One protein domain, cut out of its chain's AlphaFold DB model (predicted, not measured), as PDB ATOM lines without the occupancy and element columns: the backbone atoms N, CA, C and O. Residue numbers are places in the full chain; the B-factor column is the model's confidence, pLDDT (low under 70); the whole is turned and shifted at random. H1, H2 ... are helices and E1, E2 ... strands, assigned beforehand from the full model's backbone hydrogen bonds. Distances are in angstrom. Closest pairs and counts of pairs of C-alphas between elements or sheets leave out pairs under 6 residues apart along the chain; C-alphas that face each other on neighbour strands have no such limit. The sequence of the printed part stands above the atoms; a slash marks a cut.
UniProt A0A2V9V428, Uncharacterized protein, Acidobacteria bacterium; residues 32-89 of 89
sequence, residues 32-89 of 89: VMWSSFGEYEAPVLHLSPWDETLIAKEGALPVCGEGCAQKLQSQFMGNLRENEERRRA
ATOM      1  N   VAL A  32     439.778 359.228 362.360       94.62
ATOM      2  CA  VAL A  32     440.956 359.941 361.873       94.62
ATOM      3  C   VAL A  32     442.004 359.980 362.975       94.62
ATOM      4  O   VAL A  32     441.676 360.152 364.151       94.62
ATOM      5  N   MET A  33     443.260 359.768 362.594       95.69
ATOM      6  CA  MET A  33     444.404 359.771 363.501       95.69
ATOM      7  C   MET A  33     445.494 360.680 362.964       95.69
ATOM      8  O   MET A  33     445.814 360.627 361.784       95.69
ATOM      9  N   TRP A  34     446.097 361.491 363.816       94.94
ATOM     10  CA  TRP A  34     447.210 362.353 363.429       94.94
ATOM     11  C   TRP A  34     448.172 362.490 364.596       94.94
ATOM     12  O   TRP A  34     447.796 362.306 365.755       94.94
ATOM     13  N   SER A  35     449.429 362.779 364.284       93.38
ATOM     14  CA  SER A  35     450.453 363.018 365.292       93.38
ATOM     15  C   SER A  35     450.723 364.507 365.438       93.38
ATOM     16  O   SER A  35     450.788 365.219 364.438       93.38
ATOM     17  N   SER A  36     450.972 364.957 366.659       92.81
ATOM     18  CA  SER A  36     451.512 366.284 366.941       92.81
ATOM     19  C   SER A  36     452.618 366.184 367.992       92.81
ATOM     20  O   SER A  36     452.879 365.109 368.532       92.81
ATOM     21  N   PHE A  37     453.252 367.307 368.315       91.94
ATOM     22  CA  PHE A  37     454.075 367.429 369.517       91.94
ATOM     23  C   PHE A  37     453.250 368.133 370.597       91.94
ATOM     24  O   PHE A  37     452.659 369.180 370.339       91.94
ATOM     25  N   GLY A  38     453.119 367.496 371.757       85.12
ATOM     26  CA  GLY A  38     452.419 368.021 372.924       85.12
ATOM     27  C   GLY A  38     453.331 368.864 373.813       85.12
ATOM     28  O   GLY A  38     454.405 369.310 373.403       85.12
ATOM     29  N   GLU A  39     452.903 369.066 375.059       85.38
ATOM     30  CA  GLU A  39     453.738 369.713 376.071       85.38
ATOM     31  C   GLU A  39     455.053 368.939 376.263       85.38
ATOM     32  O   GLU A  39     455.088 367.711 376.161       85.38
ATOM     33  N   TYR A  40     456.142 369.665 376.535       85.94
ATOM     34  CA  TYR A  40     457.499 369.113 376.675       85.94
ATOM     35  C   TYR A  40     458.065 368.441 375.411       85.94
ATOM     36  O   TYR A  40     458.909 367.554 375.516       85.94
ATOM     37  N   GLU A  41     457.605 368.845 374.220       85.88
ATOM     38  CA  GLU A  41     458.032 368.273 372.928       85.88
ATOM     39  C   GLU A  41     457.797 366.752 372.820       85.88
ATOM     40  O   GLU A  41     458.425 366.058 372.016       85.88
ATOM     41  N   ALA A  42     456.869 366.217 373.617       88.31
ATOM     42  CA  ALA A  42     456.520 364.808 373.576       88.31
ATOM     43  C   ALA A  42     455.632 364.520 372.353       88.31
ATOM     44  O   ALA A  42     454.628 365.204 372.151       88.31
ATOM     45  N   PRO A  43     455.945 363.515 371.523       92.25
ATOM     46  CA  PRO A  43     455.088 363.140 370.406       92.25
ATOM     47  C   PRO A  43     453.780 362.514 370.915       92.25
ATOM     48  O   PRO A  43     453.790 361.583 371.720       92.25
ATOM     49  N   VAL A  44     452.647 363.012 370.421       92.88
ATOM     50  CA  VAL A  44     451.292 362.582 370.791       92.88
ATOM     51  C   VAL A  44     450.565 362.090 369.549       92.88
ATOM     52  O   VAL A  44     450.652 362.708 368.490       92.88
ATOM     53  N   LEU A  45     449.825 360.992 369.688       94.81
ATOM     54  CA  LEU A  45     448.936 360.473 368.655       94.81
ATOM     55  C   LEU A  45     447.485 360.702 369.069       94.81
ATOM     56  O   LEU A  45     447.034 360.182 370.090       94.81
ATOM     57  N   HIS A  46     446.763 361.469 368.265       94.44
ATOM     58  CA  HIS A  46     445.359 361.794 368.482       94.44
ATOM     59  C   HIS A  46     444.451 360.815 367.744       94.44
ATOM     60  O   HIS A  46     444.818 360.265 366.704       94.44
ATOM     61  N   LEU A  47     443.248 360.623 368.279       93.75
ATOM     62  CA  LEU A  47     442.186 359.825 367.676       93.75
ATOM     63  C   LEU A  47     440.870 360.590 367.804       93.75
ATOM     64  O   LEU A  47     440.488 360.991 368.900       93.75
ATOM     65  N   SER A  48     440.162 360.745 366.691       93.31
ATOM     66  CA  SER A  48     438.850 361.393 366.643       93.31
ATOM     67  C   SER A  48     437.894 360.599 365.750       93.31
ATOM     68  O   SER A  48     438.354 359.909 364.826       93.31
ATOM     69  N   PRO A  49     436.568 360.672 365.982       91.75
ATOM     70  CA  PRO A  49     435.590 360.296 364.969       91.75
ATOM     71  C   PRO A  49     435.877 360.975 363.626       91.75
ATOM     72  O   PRO A  49     436.568 361.990 363.562       91.75
ATOM     73  N   TRP A  50     435.339 360.405 362.547       90.88
ATOM     74  CA  TRP A  50     435.536 360.932 361.200       90.88
ATOM     75  C   TRP A  50     435.289 362.443 361.087       90.88
ATOM     76  O   TRP A  50     434.176 362.911 361.330       90.88
ATOM     77  N   ASP A  51     436.307 363.163 360.621       90.50
ATOM     78  CA  ASP A  51     436.240 364.583 360.293       90.50
ATOM     79  C   ASP A  51     437.134 364.863 359.075       90.50
ATOM     80  O   ASP A  51     438.357 364.708 359.120       90.50
ATOM     81  N   GLU A  52     436.515 365.263 357.963       88.94
ATOM     82  CA  GLU A  52     437.218 365.558 356.705       88.94
ATOM     83  C   GLU A  52     438.121 366.786 356.821       88.94
ATOM     84  O   GLU A  52     439.134 366.881 356.127       88.94
ATOM     85  N   THR A  53     437.795 367.709 357.730       89.94
ATOM     86  CA  THR A  53     438.596 368.912 357.941       89.94
ATOM     87  C   THR A  53     439.950 368.571 358.551       89.94
ATOM     88  O   THR A  53     440.950 369.164 358.149       89.94
ATOM     89  N   LEU A  54     440.015 367.571 359.438       90.50
ATOM     90  CA  LEU A  54     441.270 367.098 360.026       90.50
ATOM     91  C   LEU A  54     442.151 366.403 358.986       90.50
ATOM     92  O   LEU A  54     443.368 366.566 358.997       90.50
ATOM     93  N   ILE A  55     441.555 365.680 358.038       89.12
ATOM     94  CA  ILE A  55     442.311 365.056 356.943       89.12
ATOM     95  C   ILE A  55     442.924 366.126 356.042       89.12
ATOM     96  O   ILE A  55     444.101 366.042 355.699       89.12
ATOM     97  N   ALA A  56     442.136 367.138 355.677       86.69
ATOM     98  CA  ALA A  56     442.592 368.202 354.792       86.69
ATOM     99  C   ALA A  56     443.622 369.134 355.454       86.69
ATOM    100  O   ALA A  56     444.536 369.596 354.777       86.69
ATOM    101  N   LYS A  57     443.476 369.432 356.753       86.12
ATOM    102  CA  LYS A  57     444.309 370.425 357.455       86.12
ATOM    103  C   LYS A  57     445.504 369.827 358.190       86.12
ATOM    104  O   LYS A  57     446.604 370.345 358.057       86.12
ATOM    105  N   GLU A  58     445.294 368.749 358.940       86.19
ATOM    106  CA  GLU A  58     446.316 368.153 359.815       86.19
ATOM    107  C   GLU A  58     447.069 367.000 359.136       86.19
ATOM    108  O   GLU A  58     447.920 366.357 359.746       86.19
ATOM    109  N   GLY A  59     446.722 366.677 357.883       85.50
ATOM    110  CA  GLY A  59     447.214 365.469 357.222       85.50
ATOM    111  C   GLY A  59     446.767 364.199 357.949       85.50
ATOM    112  O   GLY A  59     447.490 363.200 357.956       85.50
ATOM    113  N   ALA A  60     445.599 364.244 358.602       93.44
ATOM    114  CA  ALA A  60     445.120 363.131 359.403       93.44
ATOM    115  C   ALA A  60     444.883 361.877 358.553       93.44
ATOM    116  O   ALA A  60     444.374 361.912 357.431       93.44
ATOM    117  N   LEU A  61     445.241 360.741 359.134       94.31
ATOM    118  CA  LEU A  61     445.182 359.430 358.526       94.31
ATOM    119  C   LEU A  61     443.814 358.786 358.786       94.31
ATOM    120  O   LEU A  61     443.433 358.588 359.944       94.31
ATOM    121  N   PRO A  62     443.069 358.417 357.734       94.38
ATOM    122  CA  PRO A  62     441.773 357.767 357.878       94.38
ATOM    123  C   PRO A  62     441.929 356.286 358.269       94.38
ATOM    124  O   PRO A  62     442.739 355.561 357.694       94.38
ATOM    125  N   VAL A  63     441.116 355.792 359.202       94.75
ATOM    126  CA  VAL A  63     441.150 354.396 359.686       94.75
ATOM    127  C   VAL A  63     439.743 353.808 359.796       94.75
ATOM    128  O   VAL A  63     438.847 354.408 360.378       94.75
ATOM    129  N   CYS A  64     439.535 352.608 359.249       93.25
ATOM    130  CA  CYS A  64     438.205 352.017 359.031       93.25
ATOM    131  C   CYS A  64     437.593 351.279 360.241       93.25
ATOM    132  O   CYS A  64     436.635 350.515 360.071       93.25
ATOM    133  N   GLY A  65     438.191 351.411 361.429       90.38
ATOM    134  CA  GLY A  65     437.722 350.778 362.659       90.38
ATOM    135  C   GLY A  65     438.806 350.626 363.727       90.38
ATOM    136  O   GLY A  65     439.989 350.858 363.475       90.38
ATOM    137  N   GLU A  66     438.385 350.178 364.910       89.75
ATOM    138  CA  GLU A  66     439.218 350.090 366.117       89.75
ATOM    139  C   GLU A  66     440.488 349.255 365.915       89.75
ATOM    140  O   GLU A  66     441.578 349.713 366.232       89.75
ATOM    141  N   GLY A  67     440.390 348.067 365.309       92.31
ATOM    142  CA  GLY A  67     441.562 347.207 365.113       92.31
ATOM    143  C   GLY A  67     442.637 347.817 364.201       92.31
ATOM    144  O   GLY A  67     443.825 347.572 364.397       92.31
ATOM    145  N   CYS A  68     442.251 348.632 363.211       94.56
ATOM    146  CA  CYS A  68     443.225 349.352 362.381       94.56
ATOM    147  C   CYS A  68     443.843 350.530 363.140       94.56
ATOM    148  O   CYS A  68     445.052 350.735 363.035       94.56
ATOM    149  N   ALA A  69     443.042 351.244 363.936       93.56
ATOM    150  CA  ALA A  69     443.528 352.313 364.802       93.56
ATOM    151  C   ALA A  69     444.535 351.787 365.844       93.56
ATOM    152  O   ALA A  69     445.635 352.319 365.958       93.56
ATOM    153  N   GLN A  70     444.219 350.676 366.519       94.31
ATOM    154  CA  GLN A  70     445.107 350.027 367.492       94.31
ATOM    155  C   GLN A  70     446.433 349.581 366.866       94.31
ATOM    156  O   GLN A  70     447.496 349.811 367.436       94.31
ATOM    157  N   LYS A  71     446.411 348.967 365.676       95.31
ATOM    158  CA  LYS A  71     447.646 348.565 364.980       95.31
ATOM    159  C   LYS A  71     448.528 349.764 364.634       95.31
ATOM    160  O   LYS A  71     449.743 349.687 364.803       95.31
ATOM    161  N   LEU A  72     447.923 350.851 364.157       94.50
ATOM    162  CA  LEU A  72     448.644 352.077 363.830       94.50
ATOM    163  C   LEU A  72     449.238 352.722 365.092       94.50
ATOM    164  O   LEU A  72     450.403 353.112 365.092       94.50
ATOM    165  N   GLN A  73     448.481 352.738 366.193       94.88
ATOM    166  CA  GLN A  73     448.968 353.174 367.501       94.88
ATOM    167  C   GLN A  73     450.155 352.327 367.984       94.88
ATOM    168  O   GLN A  73     451.162 352.884 368.413       94.88
ATOM    169  N   SER A  74     450.087 350.998 367.874       95.56
ATOM    170  CA  SER A  74     451.199 350.114 368.247       95.56
ATOM    171  C   SER A  74     452.465 350.393 367.434       95.56
ATOM    172  O   SER A  74     453.555 350.414 368.003       95.56
ATOM    173  N   GLN A  75     452.339 350.645 366.125       95.31
ATOM    174  CA  GLN A  75     453.483 351.032 365.291       95.31
ATOM    175  C   GLN A  75     454.060 352.385 365.704       95.31
ATOM    176  O   GLN A  75     455.274 352.507 365.841       95.31
ATOM    177  N   PHE A  76     453.207 353.379 365.956       95.06
ATOM    178  CA  PHE A  76     453.640 354.681 366.456       95.06
ATOM    179  C   PHE A  76     454.448 354.538 367.752       95.06
ATOM    180  O   PHE A  76     455.578 355.013 367.822       95.06
ATOM    181  N   MET A  77     453.929 353.801 368.740       95.25
ATOM    182  CA  MET A  77     454.631 353.564 370.007       95.25
ATOM    183  C   MET A  77     455.951 352.802 369.824       95.25
ATOM    184  O   MET A  77     456.917 353.082 370.531       95.25
ATOM    185  N   GLY A  78     456.009 351.853 368.883       95.12
ATOM    186  CA  GLY A  78     457.246 351.155 368.527       95.12
ATOM    187  C   GLY A  78     458.306 352.108 367.974       95.12
ATOM    188  O   GLY A  78     459.433 352.126 368.464       95.12
ATOM    189  N   ASN A  79     457.914 352.965 367.028       93.94
ATOM    190  CA  ASN A  79     458.801 353.959 366.425       93.94
ATOM    191  C   ASN A  79     459.326 354.969 367.456       93.94
ATOM    192  O   ASN A  79     460.480 355.383 367.372       93.94
ATOM    193  N   LEU A  80     458.501 355.359 368.435       93.25
ATOM    194  CA  LEU A  80     458.935 356.245 369.517       93.25
ATOM    195  C   LEU A  80     460.059 355.627 370.344       93.25
ATOM    196  O   LEU A  80     461.087 356.271 370.535       93.25
ATOM    197  N   ARG A  81     459.886 354.375 370.777       92.56
ATOM    198  CA  ARG A  81     460.899 353.658 371.563       92.56
ATOM    199  C   ARG A  81     462.202 353.507 370.790       92.56
ATOM    200  O   ARG A  81     463.260 353.820 371.321       92.56
ATOM    201  N   GLU A  82     462.121 353.105 369.524       93.69
ATOM    202  CA  GLU A  82     463.309 352.955 368.680       93.69
ATOM    203  C   GLU A  82     464.045 354.295 368.497       93.69
ATOM    204  O   GLU A  82     465.272 354.361 368.542       93.69
ATOM    205  N   ASN A  83     463.308 355.397 368.334       89.62
ATOM    206  CA  ASN A  83     463.900 356.726 368.223       89.62
ATOM    207  C   ASN A  83     464.540 357.195 369.542       89.62
ATOM    208  O   ASN A  83     465.607 357.803 369.525       89.62
ATOM    209  N   GLU A  84     463.922 356.905 370.689       89.00
ATOM    210  CA  GLU A  84     464.509 357.182 372.006       89.00
ATOM    211  C   GLU A  84     465.807 356.399 372.230       89.00
ATOM    212  O   GLU A  84     466.786 356.971 372.709       89.00
ATOM    213  N   GLU A  85     465.840 355.121 371.851       91.06
ATOM    214  CA  GLU A  85     467.043 354.285 371.907       91.06
ATOM    215  C   GLU A  85     468.156 354.860 371.024       91.06
ATOM    216  O   GLU A  85     469.278 355.047 371.495       91.06
ATOM    217  N   ARG A  86     467.835 355.240 369.779       90.62
ATOM    218  CA  ARG A  86     468.784 355.882 368.852       90.62
ATOM    219  C   ARG A  86     469.319 357.220 369.362       90.62
ATOM    220  O   ARG A  86     470.450 357.559 369.047       90.62
ATOM    221  N   ARG A  87     468.527 357.993 370.114       85.75
ATOM    222  CA  ARG A  87     468.960 359.277 370.703       85.75
ATOM    223  C   ARG A  87     469.871 359.109 371.921       85.75
ATOM    224  O   ARG A  87     470.542 360.067 372.291       85.75
ATOM    225  N   ARG A  88     469.836 357.948 372.584       83.94
ATOM    226  CA  ARG A  88     470.653 357.650 373.773       83.94
ATOM    227  C   ARG A  88     472.002 357.010 373.443       83.94
ATOM    228  O   ARG A  88     472.890 357.075 374.291       83.94
ATOM    229  N   ALA A  89     472.108 356.352 372.290       69.06
ATOM    230  CA  ALA A  89     473.335 355.738 371.780       69.06
ATOM    231  C   ALA A  89     474.312 356.791 371.238       69.06
ATOM    232  O   ALA A  89     475.533 356.575 371.409       69.06
TER     233      ALA A  89
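Overview. This is residues 32 to 89 of the 89 residues of an uncharacterized protein of Acidobacteria bacterium (UniProt A0A2V9V428). A small three-stranded antiparallel sheet sits between a long helix, H2, over one face and a short helix, H1, over the other. Residues 81 to 89, of which 81 to 88 belong to H2, stick out. The 58 printed residues run E1, E2, H1, E3, H2; the sheet order is E2, E1, E3, the class mixed. The whole is only just loose, close to compact, with radius of gyration of the C-alphas 12.8 A and spans 40 by 24 by 15 A.

Arrangement. E1, residues 32 to 37, and E2, residues 43 to 49, form an antiparallel hairpin; N 36 and O 44, 2.9 A apart, are within hydrogen-bond range. E3, residues 61 to 63, is E1's other antiparallel neighbour; N 61 and O 33, 2.7 A apart, are within hydrogen-bond range. H1, residues 52 to 58, is on the sheet at a height of 8.7 A; its closest C-alphas with E1, Glu 58 and Trp 34, are 6.9 A apart. E2, H1 and E3 make a split strand-helix-strand unit, E1 between its two same-way strands, with a right-handed crossover. H2, residues 66 to 88, is on the opposite face, at a height of 9.9 A; its closest C-alphas with E2, Gln 73 and Leu 45, are 7.4 A apart. In H1 and H2 every O i to N i+4 pair is within hydrogen-bond range.

Along the chain. E1 begins at C-alpha 32 (440.956, 359.941, 361.873); E2 measures 20.4 A from first to last C-alpha, and H2 33.2 A, ending at C-alpha 88 (470.653, 357.650, 373.773).

Size, cuts and confidence. The farthest C-alphas, Glu 52 and Ala 89, are 40.4 A apart. The printed part has no cut, and its four links between elements are tight. Residue 89 alone has pLDDT under 70.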